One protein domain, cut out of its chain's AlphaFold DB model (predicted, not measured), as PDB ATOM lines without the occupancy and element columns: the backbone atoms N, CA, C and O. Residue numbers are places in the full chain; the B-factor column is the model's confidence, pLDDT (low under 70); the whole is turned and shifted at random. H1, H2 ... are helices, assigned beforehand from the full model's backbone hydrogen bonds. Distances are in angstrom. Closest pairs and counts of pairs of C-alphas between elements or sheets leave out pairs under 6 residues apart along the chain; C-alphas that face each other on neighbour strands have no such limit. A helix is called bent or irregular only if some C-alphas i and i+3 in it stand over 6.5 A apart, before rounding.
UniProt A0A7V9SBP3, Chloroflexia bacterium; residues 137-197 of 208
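What this domain is: This is residues 137 to 197 of the 208 residues of a protein of Chloroflexia bacterium (UniProt A0A7V9SBP3). Three helices form a loose, open chain of parts: H1 sits by itself at one end of the long axis, a stretch without a named element leads from it to the long helix H2, and H3 folds back after H2 and packs across it. The end of H3 and the two residues after it, residues 192 to 197, stick out. The printed part has 61 residues with three named helices in the order H1, H2, H3, no named strand, and the class all helix. It is loose, with a radius of gyration of the C-alphas of 15.2 A, and only just elongated, spanning 45 by 27 by 15 A.

How they stand to each other: H1, residues 137 to 148, is apart from H2, residues 158 to 177, and from H3, residues 183 to 195. H2 touches H3 with its residues 162 to 170 alone. The closest C-alphas of the two are those of Ala 166 and Val 187, 5.4 A apart. They run opposite ways at a steep tilt of 60 degrees. Every O i to N i+4 pair is within hydrogen-bond range in H1, against 14 of 16 in H2 and 8 of 9 in H3.

Where its parts are: H1 begins at C-alpha 137 (83.027, 15.152, 61.782) and is 16.8 A long. H2 begins at C-alpha 158 (91.039, 25.915, 51.608) and is 28.0 A long; it is neither bent nor irregular, but only just: C-alphas 160 and 163 are 6.0 A apart. H3 is 19.1 A long and ends at C-alpha 195 (98.095, 37.800, 49.095).

The domain as a whole: The two C-alphas farthest apart are those of Asp 149 and Gly 178, at 46.8 A. The printed part has no cut. The link from H1 to H2 is short, with 9 residues, and that from H2 to H3 is tight, with 5. The mean pLDDT of the printed part is 89.5, and residues 194 to 197 are under 70.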
ATOM      1  N   HIS A 137      81.791  14.611  61.203       91.75
ATOM      2  CA  HIS A 137      83.027  15.152  61.782       91.75
ATOM      3  C   HIS A 137      84.169  14.128  61.855       91.75
ATOM      4  O   HIS A 137      85.330  14.507  61.715       91.75
ATOM      5  N   GLN A 138      83.865  12.840  62.051       95.12
ATOM      6  CA  GLN A 138      84.897  11.801  62.101       95.12
ATOM      7  C   GLN A 138      85.544  11.603  60.731       95.12
ATOM      8  O   GLN A 138      86.758  11.451  60.659       95.12
ATOM      9  N   ALA A 139      84.757  11.671  59.652       93.56
ATOM     10  CA  ALA A 139      85.284  11.587  58.294       93.56
ATOM     11  C   ALA A 139      86.222  12.754  57.974       93.56
ATOM     12  O   ALA A 139      87.284  12.540  57.398       93.56
ATOM     13  N   ILE A 140      85.857  13.974  58.383       93.44
ATOM     14  CA  ILE A 140      86.678  15.175  58.172       93.44
ATOM     15  C   ILE A 140      88.003  15.056  58.936       93.44
ATOM     16  O   ILE A 140      89.069  15.269  58.363       93.44
ATOM     17  N   ALA A 141      87.948  14.665  60.214       94.75
ATOM     18  CA  ALA A 141      89.148  14.470  61.023       94.75
ATOM     19  C   ALA A 141      90.046  13.360  60.455       94.75
ATOM     20  O   ALA A 141      91.256  13.545  60.374       94.75
ATOM     21  N   ALA A 142      89.465  12.237  60.024       94.56
ATOM     22  CA  ALA A 142      90.211  11.143  59.408       94.56
ATOM     23  C   ALA A 142      90.901  11.582  58.107       94.56
ATOM     24  O   ALA A 142      92.098  11.366  57.968       94.56
ATOM     25  N   GLN A 143      90.192  12.272  57.203       94.19
ATOM     26  CA  GLN A 143      90.782  12.801  55.965       94.19
ATOM     27  C   GLN A 143      91.929  13.779  56.237       94.19
ATOM     28  O   GLN A 143      92.939  13.760  55.539       94.19
ATOM     29  N   PHE A 144      91.789  14.629  57.258       94.44
ATOM     30  CA  PHE A 144      92.846  15.556  57.649       94.44
ATOM     31  C   PHE A 144      94.087  14.826  58.178       94.44
ATOM     32  O   PHE A 144      95.200  15.152  57.773       94.44
ATOM     33  N   LEU A 145      93.910  13.827  59.047       95.50
ATOM     34  CA  LEU A 145      95.020  13.025  59.570       95.50
ATOM     35  C   LEU A 145      95.711  12.223  58.459       95.50
ATOM     36  O   LEU A 145      96.934  12.275  58.356       95.50
ATOM     37  N   ASP A 146      94.943  11.577  57.578       95.12
ATOM     38  CA  ASP A 146      95.481  10.850  56.423       95.12
ATOM     39  C   ASP A 146      96.317  11.770  55.521       95.12
ATOM     40  O   ASP A 146      97.369  11.371  55.019       95.12
ATOM     41  N   TRP A 147      95.886  13.021  55.329       95.75
ATOM     42  CA  TRP A 147      96.643  14.006  54.561       95.75
ATOM     43  C   TRP A 147      97.969  14.391  55.231       95.75
ATOM     44  O   TRP A 147      98.994  14.470  54.548       95.75
ATOM     45  N   LEU A 148      97.987  14.575  56.558       95.50
ATOM     46  CA  LEU A 148      99.226  14.840  57.304       95.50
ATOM     47  C   LEU A 148     100.235  13.689  57.180       95.50
ATOM     48  O   LEU A 148     101.440  13.940  57.127       95.50
ATOM     49  N   ASP A 149      99.741  12.459  57.056       97.19
ATOM     50  CA  ASP A 149     100.545  11.252  56.848       97.19
ATOM     51  C   ASP A 149     100.970  11.038  55.376       97.19
ATOM     52  O   ASP A 149     101.607  10.036  55.037       97.19
ATOM     53  N   GLY A 150     100.681  11.997  54.486       96.06
ATOM     54  CA  GLY A 150     101.079  11.978  53.074       96.06
ATOM     55  C   GLY A 150     100.026  11.412  52.117       96.06
ATOM     56  O   GLY A 150     100.336  11.151  50.952       96.06
ATOM     57  N   GLY A 151      98.795  11.218  52.592       95.62
ATOM     58  CA  GLY A 151      97.624  10.928  51.771       95.62
ATOM     59  C   GLY A 151      97.222  12.097  50.856       95.62
ATOM     60  O   GLY A 151      97.873  13.145  50.835       95.62
ATOM     61  N   PRO A 152      96.156  11.934  50.052       94.50
ATOM     62  CA  PRO A 152      95.642  13.017  49.219       94.50
ATOM     63  C   PRO A 152      95.113  14.174  50.077       94.50
ATOM     64  O   PRO A 152      94.694  13.971  51.214       94.50
ATOM     65  N   ALA A 153      95.096  15.382  49.513       92.44
ATOM     66  CA  ALA A 153      94.449  16.518  50.162       92.44
ATOM     67  C   ALA A 153      92.948  16.233  50.384       92.44
ATOM     68  O   ALA A 153      92.321  15.616  49.512       92.44
ATOM     69  N   PRO A 154      92.355  16.683  51.509       92.69
ATOM     70  CA  PRO A 154      90.918  16.582  51.724       92.69
ATOM     71  C   PRO A 154      90.151  17.291  50.608       92.69
ATOM     72  O   PRO A 154      90.584  18.333  50.116       92.69
ATOM     73  N   VAL A 155      88.982  16.760  50.247       88.81
ATOM     74  CA  VAL A 155      88.141  17.331  49.178       88.81
ATOM     75  C   VAL A 155      87.599  18.723  49.512       88.81
ATOM     76  O   VAL A 155      87.143  19.412  48.619       88.81
ATOM     77  N   THR A 156      87.677  19.140  50.777       89.44
ATOM     78  CA  THR A 156      87.305  20.473  51.267       89.44
ATOM     79  C   THR A 156      88.543  21.256  51.719       89.44
ATOM     80  O   THR A 156      88.582  21.768  52.842       89.44
ATOM     81  N   SER A 157      89.606  21.276  50.905       90.62
ATOM     82  CA  SER A 157      90.783  22.111  51.187       90.62
ATOM     83  C   SER A 157      90.406  23.597  51.167       90.62
ATOM     84  O   SER A 157      89.322  23.966  50.712       90.62
ATOM     85  N   LEU A 158      91.293  24.473  51.650       88.38
ATOM     86  CA  LEU A 158      91.039  25.915  51.608       88.38
ATOM     87  C   LEU A 158      90.787  26.387  50.170       88.38
ATOM     88  O   LEU A 158      89.846  27.136  49.929       88.38
ATOM     89  N   GLU A 159      91.598  25.914  49.225       88.12
ATOM     90  CA  GLU A 159      91.512  26.262  47.808       88.12
ATOM     91  C   GLU A 159      90.178  25.841  47.184       88.12
ATOM     92  O   GLU A 159      89.599  26.611  46.420       88.12
ATOM     93  N   ASP A 160      89.670  24.651  47.520       90.38
ATOM     94  CA  ASP A 160      88.358  24.192  47.049       90.38
ATOM     95  C   ASP A 160      87.220  24.980  47.718       90.38
ATOM     96  O   ASP A 160      86.322  25.508  47.056       90.38
ATOM     97  N   ASN A 161      87.311  25.170  49.037       91.81
ATOM     98  CA  ASN A 161      86.275  25.830  49.824       91.81
ATOM     99  C   ASN A 161      86.111  27.323  49.484       91.81
ATOM    100  O   ASN A 161      85.033  27.880  49.704       91.81
ATOM    101  N   LEU A 162      87.124  27.970  48.889       92.69
ATOM    102  CA  LEU A 162      87.008  29.338  48.365       92.69
ATOM    103  C   LEU A 162      85.833  29.493  47.391       92.69
ATOM    104  O   LEU A 162      85.187  30.539  47.391       92.69
ATOM    105  N   GLN A 163      85.507  28.460  46.610       93.00
ATOM    106  CA  GLN A 163      84.363  28.489  45.696       93.00
ATOM    107  C   GLN A 163      83.038  28.596  46.463       93.00
ATOM    108  O   GLN A 163      82.175  29.400  46.113       93.00
ATOM    109  N   ALA A 164      82.884  27.827  47.545       91.88
ATOM    110  CA  ALA A 164      81.699  27.880  48.399       91.88
ATOM    111  C   ALA A 164      81.564  29.235  49.105       91.88
ATOM    112  O   ALA A 164      80.476  29.810  49.154       91.88
ATOM    113  N   THR A 165      82.677  29.783  49.596       91.62
ATOM    114  CA  THR A 165      82.713  31.122  50.190       91.62
ATOM    115  C   THR A 165      82.355  32.208  49.172       91.62
ATOM    116  O   THR A 165      81.546  33.082  49.474       91.62
ATOM    117  N   ALA A 166      82.884  32.137  47.948       93.75
ATOM    118  CA  ALA A 166      82.550  33.081  46.887       93.75
ATOM    119  C   ALA A 166      81.072  33.002  46.479       93.75
ATOM    120  O   ALA A 166      80.452  34.035  46.247       93.75
ATOM    121  N   MET A 167      80.474  31.804  46.450       92.50
ATOM    122  CA  MET A 167      79.032  31.654  46.218       92.50
ATOM    123  C   MET A 167      78.197  32.359  47.295       92.50
ATOM    124  O   MET A 167      77.204  32.997  46.957       92.50
ATOM    125  N   LEU A 168      78.597  32.282  48.570       90.56
ATOM    126  CA  LEU A 168      77.917  32.985  49.662       90.56
ATOM    127  C   LEU A 168      77.963  34.508  49.472       90.56
ATOM    128  O   LEU A 168      76.920  35.158  49.501       90.56
ATOM    129  N   PHE A 169      79.149  35.078  49.248       90.88
ATOM    130  CA  PHE A 169      79.287  36.525  49.049       90.88
ATOM    131  C   PHE A 169      78.618  37.002  47.757       90.88
ATOM    132  O   PHE A 169      77.924  38.016  47.764       90.88
ATOM    133  N   GLY A 170      78.731  36.230  46.674       91.62
ATOM    134  CA  GLY A 170      78.037  36.521  45.423       91.62
ATOM    135  C   GLY A 170      76.515  36.494  45.575       91.62
ATOM    136  O   GLY A 170      75.828  37.324  44.986       91.62
ATOM    137  N   ALA A 171      75.971  35.596  46.402       89.94
ATOM    138  CA  ALA A 171      74.544  35.558  46.716       89.94
ATOM    139  C   ALA A 171      74.076  36.802  47.489       89.94
ATOM    140  O   ALA A 171      73.017  37.345  47.174       89.94
ATOM    141  N   ILE A 172      74.866  37.266  48.462       88.12
ATOM    142  CA  ILE A 172      74.592  38.501  49.212       88.12
ATOM    143  C   ILE A 172      74.582  39.696  48.252       88.12
ATOM    144  O   ILE A 172      73.579  40.400  48.155       88.12
ATOM    145  N   GLN A 173      75.637  39.851  47.450       89.12
ATOM    146  CA  GLN A 173      75.741  40.929  46.468       89.12
ATOM    147  C   GLN A 173      74.600  40.888  45.437       89.12
ATOM    148  O   GLN A 173      74.044  41.927  45.067       89.12
ATOM    149  N   ALA A 174      74.210  39.699  44.970       90.69
ATOM    150  CA  ALA A 174      73.085  39.539  44.054       90.69
ATOM    151  C   ALA A 174      71.756  39.969  44.697       90.69
ATOM    152  O   ALA A 174      70.931  40.604  44.036       90.69
ATOM    153  N   ALA A 175      71.549  39.661  45.981       86.12
ATOM    154  CA  ALA A 175      70.354  40.059  46.721       86.12
ATOM    155  C   ALA A 175      70.280  41.579  46.938       86.12
ATOM    156  O   ALA A 175      69.214  42.167  46.758       86.12
ATOM    157  N   GLU A 176      71.401  42.221  47.266       85.12
ATOM    158  CA  GLU A 176      71.483  43.674  47.473       85.12
ATOM    159  C   GLU A 176      71.276  44.465  46.179       85.12
ATOM    160  O   GLU A 176      70.598  45.493  46.157       85.12
ATOM    161  N   THR A 177      71.860  43.986  45.079       90.81
ATOM    162  CA  THR A 177      71.857  44.703  43.794       90.81
ATOM    163  C   THR A 177      70.683  44.333  42.892       90.81
ATOM    164  O   THR A 177      70.362  45.076  41.961       90.81
ATOM    165  N   GLY A 178      70.048  43.182  43.128       88.81
ATOM    166  CA  GLY A 178      69.043  42.602  42.237       88.81
ATOM    167  C   GLY A 178      69.607  42.138  40.888       88.81
ATOM    168  O   GLY A 178      68.840  41.973  39.936       88.81
ATOM    169  N   MET A 179      70.927  41.958  40.781       95.38
ATOM    170  CA  MET A 179      71.629  41.590  39.549       95.38
ATOM    171  C   MET A 179      72.317  40.230  39.683       95.38
ATOM    172  O   MET A 179      72.622  39.766  40.778       95.38
ATOM    173  N   THR A 180      72.587  39.581  38.550       95.81
ATOM    174  CA  THR A 180      73.438  38.382  38.524       95.81
ATOM    175  C   THR A 180      74.890  38.764  38.802       95.81
ATOM    176  O   THR A 180      75.381  39.747  38.250       95.81
ATOM    177  N   VAL A 181      75.571  37.956  39.615       96.56
ATOM    178  CA  VAL A 181      76.987  38.112  39.972       96.56
ATOM    179  C   VAL A 181      77.802  36.984  39.342       96.56
ATOM    180  O   VAL A 181      77.365  35.829  39.349       96.56
ATOM    181  N   ASP A 182      78.979  37.307  38.800       97.06
ATOM    182  CA  ASP A 182      79.952  36.300  38.372       97.06
ATOM    183  C   ASP A 182      80.754  35.812  39.584       97.06
ATOM    184  O   ASP A 182      81.607  36.512  40.128       97.06
ATOM    185  N   VAL A 183      80.482  34.579  40.010       95.75
ATOM    186  CA  VAL A 183      81.145  33.970  41.170       95.75
ATOM    187  C   VAL A 183      82.661  33.862  40.970       95.75
ATOM    188  O   VAL A 183      83.401  33.943  41.945       95.75
ATOM    189  N   GLN A 184      83.155  33.703  39.738       95.81
ATOM    190  CA  GLN A 184      84.597  33.582  39.501       95.81
ATOM    191  C   GLN A 184      85.332  34.919  39.649       95.81
ATOM    192  O   GLN A 184      86.498  34.918  40.047       95.81
ATOM    193  N   GLU A 185      84.664  36.050  39.407       95.88
ATOM    194  CA  GLU A 185      85.217  37.368  39.744       95.88
ATOM    195  C   GLU A 185      85.361  37.511  41.268       95.88
ATOM    196  O   GLU A 185      86.444  37.850  41.749       95.88
ATOM    197  N   VAL A 186      84.337  37.111  42.032       95.19
ATOM    198  CA  VAL A 186      84.358  37.115  43.510       95.19
ATOM    199  C   VAL A 186      85.469  36.215  44.070       95.19
ATOM    200  O   VAL A 186      86.150  36.589  45.024       95.19
ATOM    201  N   VAL A 187      85.712  35.041  43.472       94.75
ATOM    202  CA  VAL A 187      86.854  34.182  43.847       94.75
ATOM    203  C   VAL A 187      88.178  34.934  43.688       94.75
ATOM    204  O   VAL A 187      89.023  34.877  44.582       94.75
ATOM    205  N   GLY A 188      88.359  35.643  42.568       93.38
ATOM    206  CA  GLY A 188      89.559  36.438  42.306       93.38
ATOM    207  C   GLY A 188      89.764  37.558  43.328       93.38
ATOM    208  O   GLY A 188      90.885  37.766  43.792       93.38
ATOM    209  N   GLU A 189      88.685  38.229  43.732       91.81
ATOM    210  CA  GLU A 189      88.713  39.262  44.771       91.81
ATOM    211  C   GLU A 189      89.131  38.691  46.133       91.81
ATOM    212  O   GLU A 189      90.073  39.197  46.747       91.81
ATOM    213  N   ILE A 190      88.500  37.597  46.580       87.69
ATOM    214  CA  ILE A 190      88.807  36.956  47.870       87.69
ATOM    215  C   ILE A 190      90.255  36.451  47.899       87.69
ATOM    216  O   ILE A 190      90.968  36.663  48.883       87.69
ATOM    217  N   ALA A 191      90.712  35.805  46.823       86.06
ATOM    218  CA  ALA A 191      92.084  35.314  46.722       86.06
ATOM    219  C   ALA A 191      93.105  36.467  46.788       86.06
ATOM    220  O   ALA A 191      94.083  36.382  47.535       86.06
ATOM    221  N   GLY A 192      92.840  37.576  46.088       78.88
ATOM    222  CA  GLY A 192      93.696  38.767  46.097       78.88
ATOM    223  C   GLY A 192      93.787  39.461  47.463       78.88
ATOM    224  O   GLY A 192      94.819  40.049  47.789       78.88
ATOM    225  N   MET A 193      92.755  39.357  48.310       71.81
ATOM    226  CA  MET A 193      92.815  39.858  49.692       71.81
ATOM    227  C   MET A 193      93.814  39.067  50.555       71.81
ATOM    228  O   MET A 193      94.463  39.654  51.425       71.81
ATOM    229  N   GLY A 194      93.970  37.761  50.310       58.91
ATOM    230  CA  GLY A 194      94.892  36.885  51.041       58.91
ATOM    231  C   GLY A 194      96.370  37.165  50.757       58.91
ATOM    232  O   GLY A 194      97.181  37.162  51.681       58.91
ATOM    233  N   GLU A 195      96.713  37.497  49.511       56.88
ATOM    234  CA  GLU A 195      98.095  37.800  49.095       56.88
ATOM    235  C   GLU A 195      98.652  39.086  49.736       56.88
ATOM    236  O   GLU A 195      99.861  39.256  49.853       56.88
ATOM    237  N   SER A 196      97.782  39.979  50.222       50.81
ATOM    238  CA  SER A 196      98.184  41.213  50.917       50.81
ATOM    239  C   SER A 196      98.623  41.016  52.380       50.81
ATOM    240  O   SER A 196      99.118  41.955  53.007       50.81
ATOM    241  N   ARG A 197      98.464  39.804  52.938       51.16
ATOM    242  CA  ARG A 197      98.882  39.418  54.298       51.16
ATOM    243  C   ARG A 197      99.986  38.357  54.221       51.16
ATOM    244  O   ARG A 197      99.755  37.199  54.545       51.16
TER     245      ARG A 197